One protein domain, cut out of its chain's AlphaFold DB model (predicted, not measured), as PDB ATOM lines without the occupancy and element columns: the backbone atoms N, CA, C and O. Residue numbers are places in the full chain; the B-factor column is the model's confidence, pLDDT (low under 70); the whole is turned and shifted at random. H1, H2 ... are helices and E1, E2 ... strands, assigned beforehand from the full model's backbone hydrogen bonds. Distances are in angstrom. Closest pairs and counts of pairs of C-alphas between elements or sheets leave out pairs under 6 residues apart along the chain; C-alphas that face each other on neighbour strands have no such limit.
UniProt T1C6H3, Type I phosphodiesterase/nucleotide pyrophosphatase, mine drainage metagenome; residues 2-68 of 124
ATOM      1  N   SER A   2       1.666  -0.995  88.763       75.75
ATOM      2  CA  SER A   2       1.152  -1.278  87.408       75.75
ATOM      3  C   SER A   2       0.429  -2.627  87.312       75.75
ATOM      4  O   SER A   2      -0.665  -2.683  86.758       75.75
ATOM      5  N   ASP A   3       0.986  -3.675  87.927       80.06
ATOM      6  CA  ASP A   3       0.368  -5.010  87.950       80.06
ATOM      7  C   ASP A   3      -0.947  -5.027  88.748       80.06
ATOM      8  O   ASP A   3      -1.916  -5.660  88.334       80.06
ATOM      9  N   ASP A   4      -1.013  -4.266  89.847       86.38
ATOM     10  CA  ASP A   4      -2.220  -4.154  90.675       86.38
ATOM     11  C   ASP A   4      -3.362  -3.472  89.907       86.38
ATOM     12  O   ASP A   4      -4.506  -3.914  89.974       86.38
ATOM     13  N   LEU A   5      -3.050  -2.421  89.137       88.31
ATOM     14  CA  LEU A   5      -4.026  -1.726  88.293       88.31
ATOM     15  C   LEU A   5      -4.505  -2.607  87.134       88.31
ATOM     16  O   LEU A   5      -5.699  -2.645  86.843       88.31
ATOM     17  N   ALA A   6      -3.595  -3.342  86.490       85.50
ATOM     18  CA  ALA A   6      -3.936  -4.241  85.389       85.50
ATOM     19  C   ALA A   6      -4.843  -5.409  85.826       85.50
ATOM     20  O   ALA A   6      -5.590  -5.942  85.007       85.50
ATOM     21  N   GLY A   7      -4.795  -5.788  87.107       91.19
ATOM     22  CA  GLY A   7      -5.614  -6.850  87.691       91.19
ATOM     23  C   GLY A   7      -7.031  -6.438  88.103       91.19
ATOM     24  O   GLY A   7      -7.781  -7.290  88.581       91.19
ATOM     25  N   ILE A   8      -7.419  -5.166  87.956       92.38
ATOM     26  CA  ILE A   8      -8.741  -4.695  88.391       92.38
ATOM     27  C   ILE A   8      -9.844  -5.305  87.517       92.38
ATOM     28  O   ILE A   8      -9.831  -5.202  86.287       92.38
ATOM     29  N   LEU A   9     -10.839  -5.890  88.185       94.19
ATOM     30  CA  LEU A   9     -12.058  -6.406  87.572       94.19
ATOM     31  C   LEU A   9     -13.231  -5.464  87.848       94.19
ATOM     32  O   LEU A   9     -13.355  -4.916  88.943       94.19
ATOM     33  N   LEU A  10     -14.102  -5.318  86.858       92.38
ATOM     34  CA  LEU A  10     -15.418  -4.708  86.980       92.38
ATOM     35  C   LEU A  10     -16.325  -5.543  87.903       92.38
ATOM     36  O   LEU A  10     -16.045  -6.718  88.155       92.38
ATOM     37  N   PRO A  11     -17.450  -4.978  88.390       91.19
ATOM     38  CA  PRO A  11     -18.384  -5.703  89.256       91.19
ATOM     39  C   PRO A  11     -18.954  -6.999  88.659       91.19
ATOM     40  O   PRO A  11     -19.380  -7.877  89.406       91.19
ATOM     41  N   ASP A  12     -18.970  -7.128  87.331       92.81
ATOM     42  CA  ASP A  12     -19.403  -8.333  86.612       92.81
ATOM     43  C   ASP A  12     -18.287  -9.387  86.441       92.81
ATOM     44  O   ASP A  12     -18.512 -10.440  85.845       92.81
ATOM     45  N   GLY A  13     -17.091  -9.122  86.974       94.12
ATOM     46  CA  GLY A  13     -15.922  -9.995  86.898       94.12
ATOM     47  C   GLY A  13     -15.091  -9.839  85.622       94.12
ATOM     48  O   GLY A  13     -14.073 -10.520  85.489       94.12
ATOM     49  N   THR A  14     -15.474  -8.963  84.690       94.69
ATOM     50  CA  THR A  14     -14.682  -8.700  83.479       94.69
ATOM     51  C   THR A  14     -13.508  -7.752  83.767       94.69
ATOM     52  O   THR A  14     -13.596  -6.927  84.675       94.69
ATOM     53  N   PRO A  15     -12.375  -7.829  83.042       94.31
ATOM     54  CA  PRO A  15     -11.260  -6.905  83.256       94.31
ATOM     55  C   PRO A  15     -11.632  -5.452  82.936       94.31
ATOM     56  O   PRO A  15     -12.201  -5.180  81.881       94.31
ATOM     57  N   LEU A  16     -11.221  -4.502  83.785       92.25
ATOM     58  CA  LEU A  16     -11.468  -3.066  83.581       92.25
ATOM     59  C   LEU A  16     -10.803  -2.511  82.307       92.25
ATOM     60  O   LEU A  16     -11.238  -1.476  81.828       92.25
ATOM     61  N   LYS A  17      -9.793  -3.196  81.746       93.44
ATOM     62  CA  LYS A  17      -8.888  -2.707  80.684       93.44
ATOM     63  C   LYS A  17      -8.191  -1.415  81.119       93.44
ATOM     64  O   LYS A  17      -8.766  -0.333  81.098       93.44
ATOM     65  N   VAL A  18      -6.925  -1.530  81.500       93.75
ATOM     66  CA  VAL A  18      -6.125  -0.390  81.951       93.75
ATOM     67  C   VAL A  18      -5.003  -0.134  80.960       93.75
ATOM     68  O   VAL A  18      -4.231  -1.040  80.651       93.75
ATOM     69  N   GLU A  19      -4.906   1.099  80.476       92.12
ATOM     70  CA  GLU A  19      -3.770   1.561  79.689       92.12
ATOM     71  C   GLU A  19      -2.886   2.446  80.559       92.12
ATOM     72  O   GLU A  19      -3.335   3.448  81.113       92.12
ATOM     73  N   ILE A  20      -1.624   2.049  80.695       92.06
ATOM     74  CA  ILE A  20      -0.636   2.750  81.504       92.06
ATOM     75  C   ILE A  20       0.360   3.423  80.570       92.06
ATOM     76  O   ILE A  20       1.009   2.762  79.759       92.06
ATOM     77  N   LEU A  21       0.517   4.731  80.732       91.56
ATOM     78  CA  LEU A  21       1.401   5.555  79.928       91.56
ATOM     79  C   LEU A  21       2.488   6.171  80.810       91.56
ATOM     80  O   LEU A  21       2.214   6.777  81.847       91.56
ATOM     81  N   ASP A  22       3.738   6.022  80.377       91.44
ATOM     82  CA  ASP A  22       4.884   6.705  80.973       91.44
ATOM     83  C   ASP A  22       5.075   8.054  80.263       91.44
ATOM     84  O   ASP A  22       5.410   8.060  79.068       91.44
ATOM     85  N   PRO A  23       4.920   9.198  80.961       92.62
ATOM     86  CA  PRO A  23       5.116  10.520  80.371       92.62
ATOM     87  C   PRO A  23       6.461  10.673  79.658       92.62
ATOM     88  O   PRO A  23       6.534  11.322  78.615       92.62
ATOM     89  N   LYS A  24       7.525  10.042  80.175       92.00
ATOM     90  CA  LYS A  24       8.880  10.106  79.600       92.00
ATOM     91  C   LYS A  24       8.989   9.368  78.269       92.00
ATOM     92  O   LYS A  24       9.931   9.615  77.520       92.00
ATOM     93  N   ARG A  25       8.050   8.464  77.981       92.31
ATOM     94  CA  ARG A  25       7.971   7.726  76.716       92.31
ATOM     95  C   ARG A  25       7.045   8.392  75.706       92.31
ATOM     96  O   ARG A  25       7.349   8.347  74.518       92.31
ATOM     97  N   ILE A  26       5.937   8.980  76.157       91.94
ATOM     98  CA  ILE A  26       4.903   9.505  75.251       91.94
ATOM     99  C   ILE A  26       5.088  10.984  74.892       91.94
ATOM    100  O   ILE A  26       4.679  11.406  73.812       91.94
ATOM    101  N   TYR A  27       5.729  11.781  75.752       90.62
ATOM    102  CA  TYR A  27       5.992  13.190  75.468       90.62
ATOM    103  C   TYR A  27       7.398  13.394  74.919       90.62
ATOM    104  O   TYR A  27       8.382  12.871  75.435       90.62
ATOM    105  N   ARG A  28       7.510  14.275  73.920       89.50
ATOM    106  CA  ARG A  28       8.801  14.702  73.358       89.50
ATOM    107  C   ARG A  28       9.727  15.331  74.403       89.50
ATOM    108  O   ARG A  28      10.942  15.191  74.320       89.50
ATOM    109  N   SER A  29       9.155  16.080  75.340       91.75
ATOM    110  CA  SER A  29       9.878  16.665  76.465       91.75
ATOM    111  C   SER A  29       8.958  16.751  77.669       91.75
ATOM    112  O   SER A  29       7.872  17.321  77.558       91.75
ATOM    113  N   VAL A  30       9.422  16.258  78.808       93.75
ATOM    114  CA  VAL A  30       8.720  16.347  80.086       93.75
ATOM    115  C   VAL A  30       9.278  17.540  80.865       93.75
ATOM    116  O   VAL A  30      10.495  17.704  80.942       93.75
ATOM    117  N   ARG A  31       8.411  18.417  81.378       91.25
ATOM    118  CA  ARG A  31       8.785  19.664  82.072       91.25
ATOM    119  C   ARG A  31       7.937  19.835  83.334       91.25
ATOM    120  O   ARG A  31       6.812  19.349  83.361       91.25
ATOM    121  N   GLY A  32       8.447  20.580  84.316       93.94
ATOM    122  CA  GLY A  32       7.750  20.825  85.584       93.94
ATOM    123  C   GLY A  32       7.704  19.575  86.460       93.94
ATOM    124  O   GLY A  32       8.682  18.830  86.495       93.94
ATOM    125  N   ASP A  33       6.558  19.356  87.104       93.12
ATOM    126  CA  ASP A  33       6.285  18.220  87.988       93.12
ATOM    127  C   ASP A  33       5.338  17.228  87.285       93.12
ATOM    128  O   ASP A  33       4.120  17.277  87.481       93.12
ATOM    129  N   PRO A  34       5.851  16.374  86.379       92.62
ATOM    130  CA  PRO A  34       5.020  15.395  85.694       92.62
ATOM    131  C   PRO A  34       4.496  14.341  86.675       92.62
ATOM    132  O   PRO A  34       5.175  14.025  87.654       92.62
ATOM    133  N   PRO A  35       3.338  13.724  86.389       91.31
ATOM    134  CA  PRO A  35       2.909  12.564  87.152       91.31
ATOM    135  C   PRO A  35       3.912  11.416  86.982       91.31
ATOM    136  O   PRO A  35       4.490  11.235  85.910       91.31
ATOM    137  N   ASP A  36       4.076  10.589  88.012       88.75
ATOM    138  CA  ASP A  36       4.866   9.356  87.899       88.75
ATOM    139  C   ASP A  36       4.196   8.325  86.978       88.75
ATOM    140  O   ASP A  36       4.865   7.465  86.402       88.75
ATOM    141  N   LEU A  37       2.867   8.409  86.838       88.25
ATOM    142  CA  LEU A  37       2.057   7.495  86.047       88.25
ATOM    143  C   LEU A  37       0.852   8.207  85.435       88.25
ATOM    144  O   LEU A  37       0.125   8.912  86.134       88.25
ATOM    145  N   MET A  38       0.595   7.966  84.152       91.44
ATOM    146  CA  MET A  38      -0.671   8.309  83.507       91.44
ATOM    147  C   MET A  38      -1.453   7.028  83.232       91.44
ATOM    148  O   MET A  38      -0.866   6.023  82.828       91.44
ATOM    149  N   VAL A  39      -2.765   7.049  83.472       91.56
ATOM    150  CA  VAL A  39      -3.606   5.852  83.372       91.56
ATOM    151  C   VAL A  39      -4.953   6.184  82.742       91.56
ATOM    152  O   VAL A  39      -5.622   7.119  83.179       91.56
ATOM    153  N   TYR A  40      -5.364   5.380  81.763       91.38
ATOM    154  CA  TYR A  40      -6.721   5.368  81.223       91.38
ATOM    155  C   TYR A  40      -7.442   4.079  81.621       91.38
ATOM    156  O   TYR A  40      -6.898   2.980  81.496       91.38
ATOM    157  N   PHE A  41      -8.681   4.217  82.096       91.44
ATOM    158  CA  PHE A  41      -9.495   3.110  82.588       91.44
ATOM    159  C   PHE A  41     -10.663   2.824  81.644       91.44
ATOM    160  O   PHE A  41     -11.448   3.713  81.312       91.44
ATOM    161  N   GLY A  42     -10.789   1.566  81.225       90.31
ATOM    162  CA  GLY A  42     -11.887   1.068  80.405       90.31
ATOM    163  C   GLY A  42     -12.108   1.837  79.121       90.31
ATOM    164  O   GLY A  42     -13.257   2.042  78.749       90.31
ATOM    165  N   ASP A  43     -11.027   2.242  78.449       88.88
ATOM    166  CA  ASP A  43     -11.113   2.963  77.175       88.88
ATOM    167  C   ASP A  43     -11.892   4.282  77.320       88.88
ATOM    168  O   ASP A  43     -12.900   4.511  76.660       88.88
ATOM    169  N   LEU A  44     -11.472   5.101  78.295       88.00
ATOM    170  CA  LEU A  44     -12.086   6.385  78.675       88.00
ATOM    171  C   LEU A  44     -13.501   6.295  79.280       88.00
ATOM    172  O   LEU A  44     -14.078   7.317  79.644       88.00
ATOM    173  N   ARG A  45     -14.052   5.087  79.474       85.12
ATOM    174  CA  ARG A  45     -15.366   4.891  80.121       85.12
ATOM    175  C   ARG A  45     -15.343   5.113  81.629       85.12
ATOM    176  O   ARG A  45     -16.402   5.284  82.228       85.12
ATOM    177  N   TRP A  46     -14.161   5.074  82.240       87.56
ATOM    178  CA  TRP A  46     -13.981   5.253  83.674       87.56
ATOM    179  C   TRP A  46     -12.926   6.317  83.960       87.56
ATOM    180  O   TRP A  46     -11.921   6.440  83.260       87.56
ATOM    181  N   ARG A  47     -13.139   7.052  85.051       86.00
ATOM    182  CA  ARG A  47     -12.195   8.029  85.598       86.00
ATOM    183  C   ARG A  47     -11.938   7.737  87.071       86.00
ATOM    184  O   ARG A  47     -12.766   7.119  87.739       86.00
ATOM    185  N   SER A  48     -10.809   8.206  87.588       88.25
ATOM    186  CA  SER A  48     -10.559   8.194  89.029       88.25
ATOM    187  C   SER A  48     -11.476   9.189  89.745       88.25
ATOM    188  O   SER A  48     -11.625  10.324  89.287       88.25
ATOM    189  N   ALA A  49     -12.028   8.793  90.892       88.69
ATOM    190  CA  ALA A  49     -12.626   9.731  91.838       88.69
ATOM    191  C   ALA A  49     -11.526  10.560  92.527       88.69
ATOM    192  O   ALA A  49     -10.442  10.046  92.810       88.69
ATOM    193  N   GLY A  50     -11.804  11.831  92.815       87.38
ATOM    194  CA  GLY A  50     -10.921  12.722  93.580       87.38
ATOM    195  C   GLY A  50     -11.083  12.586  95.098       87.38
ATOM    196  O   GLY A  50     -10.514  13.360  95.864       87.38
ATOM    197  N   THR A  51     -11.887  11.623  95.541       88.31
ATOM    198  CA  THR A  51     -12.347  11.427  96.918       88.31
ATOM    199  C   THR A  51     -12.198   9.957  97.331       88.31
ATOM    200  O   THR A  51     -12.109   9.061  96.492       88.31
ATOM    201  N   VAL A  52     -12.136   9.691  98.641       90.38
ATOM    202  CA  VAL A  52     -11.893   8.350  99.210       90.38
ATOM    203  C   VAL A  52     -12.882   8.028 100.334       90.38
ATOM    204  O   VAL A  52     -13.533   8.923 100.866       90.38
ATOM    205  N   GLY A  53     -12.963   6.754 100.735       90.75
ATOM    206  CA  GLY A  53     -13.812   6.297 101.850       90.75
ATOM    207  C   GLY A  53     -15.141   5.661 101.431       90.75
ATOM    208  O   GLY A  53     -16.028   5.476 102.261       90.75
ATOM    209  N   TYR A  54     -15.287   5.317 100.154       89.94
ATOM    210  CA  TYR A  54     -16.473   4.648  99.629       89.94
ATOM    211  C   TYR A  54     -16.500   3.151  99.975       89.94
ATOM    212  O   TYR A  54     -15.449   2.524 100.098       89.94
ATOM    213  N   PRO A  55     -17.695   2.538 100.076       90.44
ATOM    214  CA  PRO A  55     -17.836   1.103 100.347       90.44
ATOM    215  C   PRO A  55     -17.460   0.210  99.150       90.44
ATOM    216  O   PRO A  55     -17.476  -1.011  99.268       90.44
ATOM    217  N   SER A  56     -17.171   0.805  97.989       89.75
ATOM    218  CA  SER A  56     -16.905   0.133  96.716       89.75
ATOM    219  C   SER A  56     -15.781   0.853  95.971       89.75
ATOM    220  O   SER A  56     -15.645   2.071  96.086       89.75
ATOM    221  N   LEU A  57     -15.020   0.102  95.168       88.75
ATOM    222  CA  LEU A  57     -14.038   0.652  94.225       88.75
ATOM    223  C   LEU A  57     -14.693   1.365  93.032       88.75
ATOM    224  O   LEU A  57     -14.058   2.189  92.386       88.75
ATOM    225  N   PHE A  58     -15.960   1.054  92.747       90.31
ATOM    226  CA  PHE A  58     -16.729   1.636  91.650       90.31
ATOM    227  C   PHE A  58     -17.868   2.493  92.187       90.31
ATOM    228  O   PHE A  58     -18.638   2.046  93.047       90.31
ATOM    229  N   LEU A  59     -17.998   3.695  91.630       87.50
ATOM    230  CA  LEU A  59     -19.106   4.610  91.870       87.50
ATOM    231  C   LEU A  59     -20.056   4.581  90.672       87.50
ATOM    232  O   LEU A  59     -19.616   4.496  89.528       87.50
ATOM    233  N   LYS A  60     -21.364   4.630  90.941       80.44
ATOM    234  CA  LYS A  60     -22.391   4.714  89.887       80.44
ATOM    235  C   LYS A  60     -22.521   6.121  89.307       80.44
ATOM    236  O   LYS A  60     -23.000   6.268  88.191       80.44
ATOM    237  N   GLU A  61     -22.129   7.124  90.082       76.69
ATOM    238  CA  GLU A  61     -22.260   8.540  89.757       76.69
ATOM    239  C   GLU A  61     -20.946   9.261  90.055       76.69
ATOM    240  O   GLU A  61     -20.102   8.769  90.810       76.69
ATOM    241  N   ASN A  62     -20.786  10.436  89.456       74.62
ATOM    242  CA  ASN A  62     -19.643  11.298  89.693       74.62
ATOM    243  C   ASN A  62     -19.610  11.804  91.140       74.62
ATOM    244  O   ASN A  62     -20.615  12.242  91.695       74.62
ATOM    245  N   ASP A  63     -18.413  11.833  91.715       75.94
ATOM    246  CA  ASP A  63     -18.143  12.335  93.061       75.94
ATOM    247  C   ASP A  63     -18.220  13.869  93.189       75.94
ATOM    248  O   ASP A  63     -18.300  14.388  94.301       75.94
ATOM    249  N   THR A  64     -18.230  14.595  92.066       66.75
ATOM    250  CA  THR A  64     -18.210  16.069  92.005       66.75
ATOM    251  C   THR A  64     -19.444  16.696  91.339       66.75
ATOM    252  O   THR A  64     -19.460  17.906  91.125       66.75
ATOM    253  N   GLY A  65     -20.484  15.911  91.029       65.56
ATOM    254  CA  GLY A  65     -21.704  16.370  90.342       65.56
ATOM    255  C   GLY A  65     -21.807  15.914  88.876       65.56
ATOM    256  O   GLY A  65     -20.894  15.252  88.380       65.56
ATOM    257  N   PRO A  66     -22.926  16.213  88.185       54.53
ATOM    258  CA  PRO A  66     -23.164  15.759  86.818       54.53
ATOM    259  C   PRO A  66     -22.148  16.415  85.881       54.53
ATOM    260  O   PRO A  66     -22.179  17.621  85.647       54.53
ATOM    261  N   ASP A  67     -21.229  15.602  85.388       61.00
ATOM    262  CA  ASP A  67     -20.328  15.951  84.303       61.00
ATOM    263  C   ASP A  67     -20.567  14.889  83.237       61.00
ATOM    264  O   ASP A  67     -20.225  13.720  83.432       61.00
ATOM    265  N   ASP A  68     -21.250  15.300  82.171       57.50
ATOM    266  CA  ASP A  68     -21.648  14.440  81.057       57.50
ATOM    267  C   ASP A  68     -20.646  14.520  79.892       57.50
ATOM    268  O   ASP A  68     -20.852  13.901  78.845       57.50
TER     269      ASP A  68
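Overview. This is residues 2 to 68 of the 124 residues of the protein "Type I phosphodiesterase/nucleotide pyrophosphatase" of mine drainage metagenome (UniProt T1C6H3). There is little regular structure: an antiparallel ribbon of strands E1 and E2, helix H1 near E1, helix H2 just past it, and a tail, residues 42 to 68. Residues 25 to 30 stick out. The printed part has 67 residues, 17 in H1, E1, H2 and E2, in chain order; the class is mixed. It is loose: radius of gyration of the C-alphas 14.1 A, spans 38 by 27 by 23 A.

Arrangement. The closest C-alphas of H1, residues 2 to 6, and E1, residues 18 to 21, are Ala 6 and Val 18, 5.6 A. E1 and E2, residues 38 to 41, are antiparallel at 162 degrees; N 19 and O 40 are within hydrogen-bond range, 2.9 A. H1's O i to N i+4 pair is within range; H2, residues 23 to 26, is too short for one.

Along the chain. H1 begins at C-alpha 2 (1.152, -1.278, 87.408); E2, 10.3 A long, ends at C-alpha 41 (-9.495, 3.110, 82.588).

Size, cuts and confidence. The printed part has no cut. Links H1 to E1 and H2 to E2 are long. Residues 64 to 68 have pLDDT under 70.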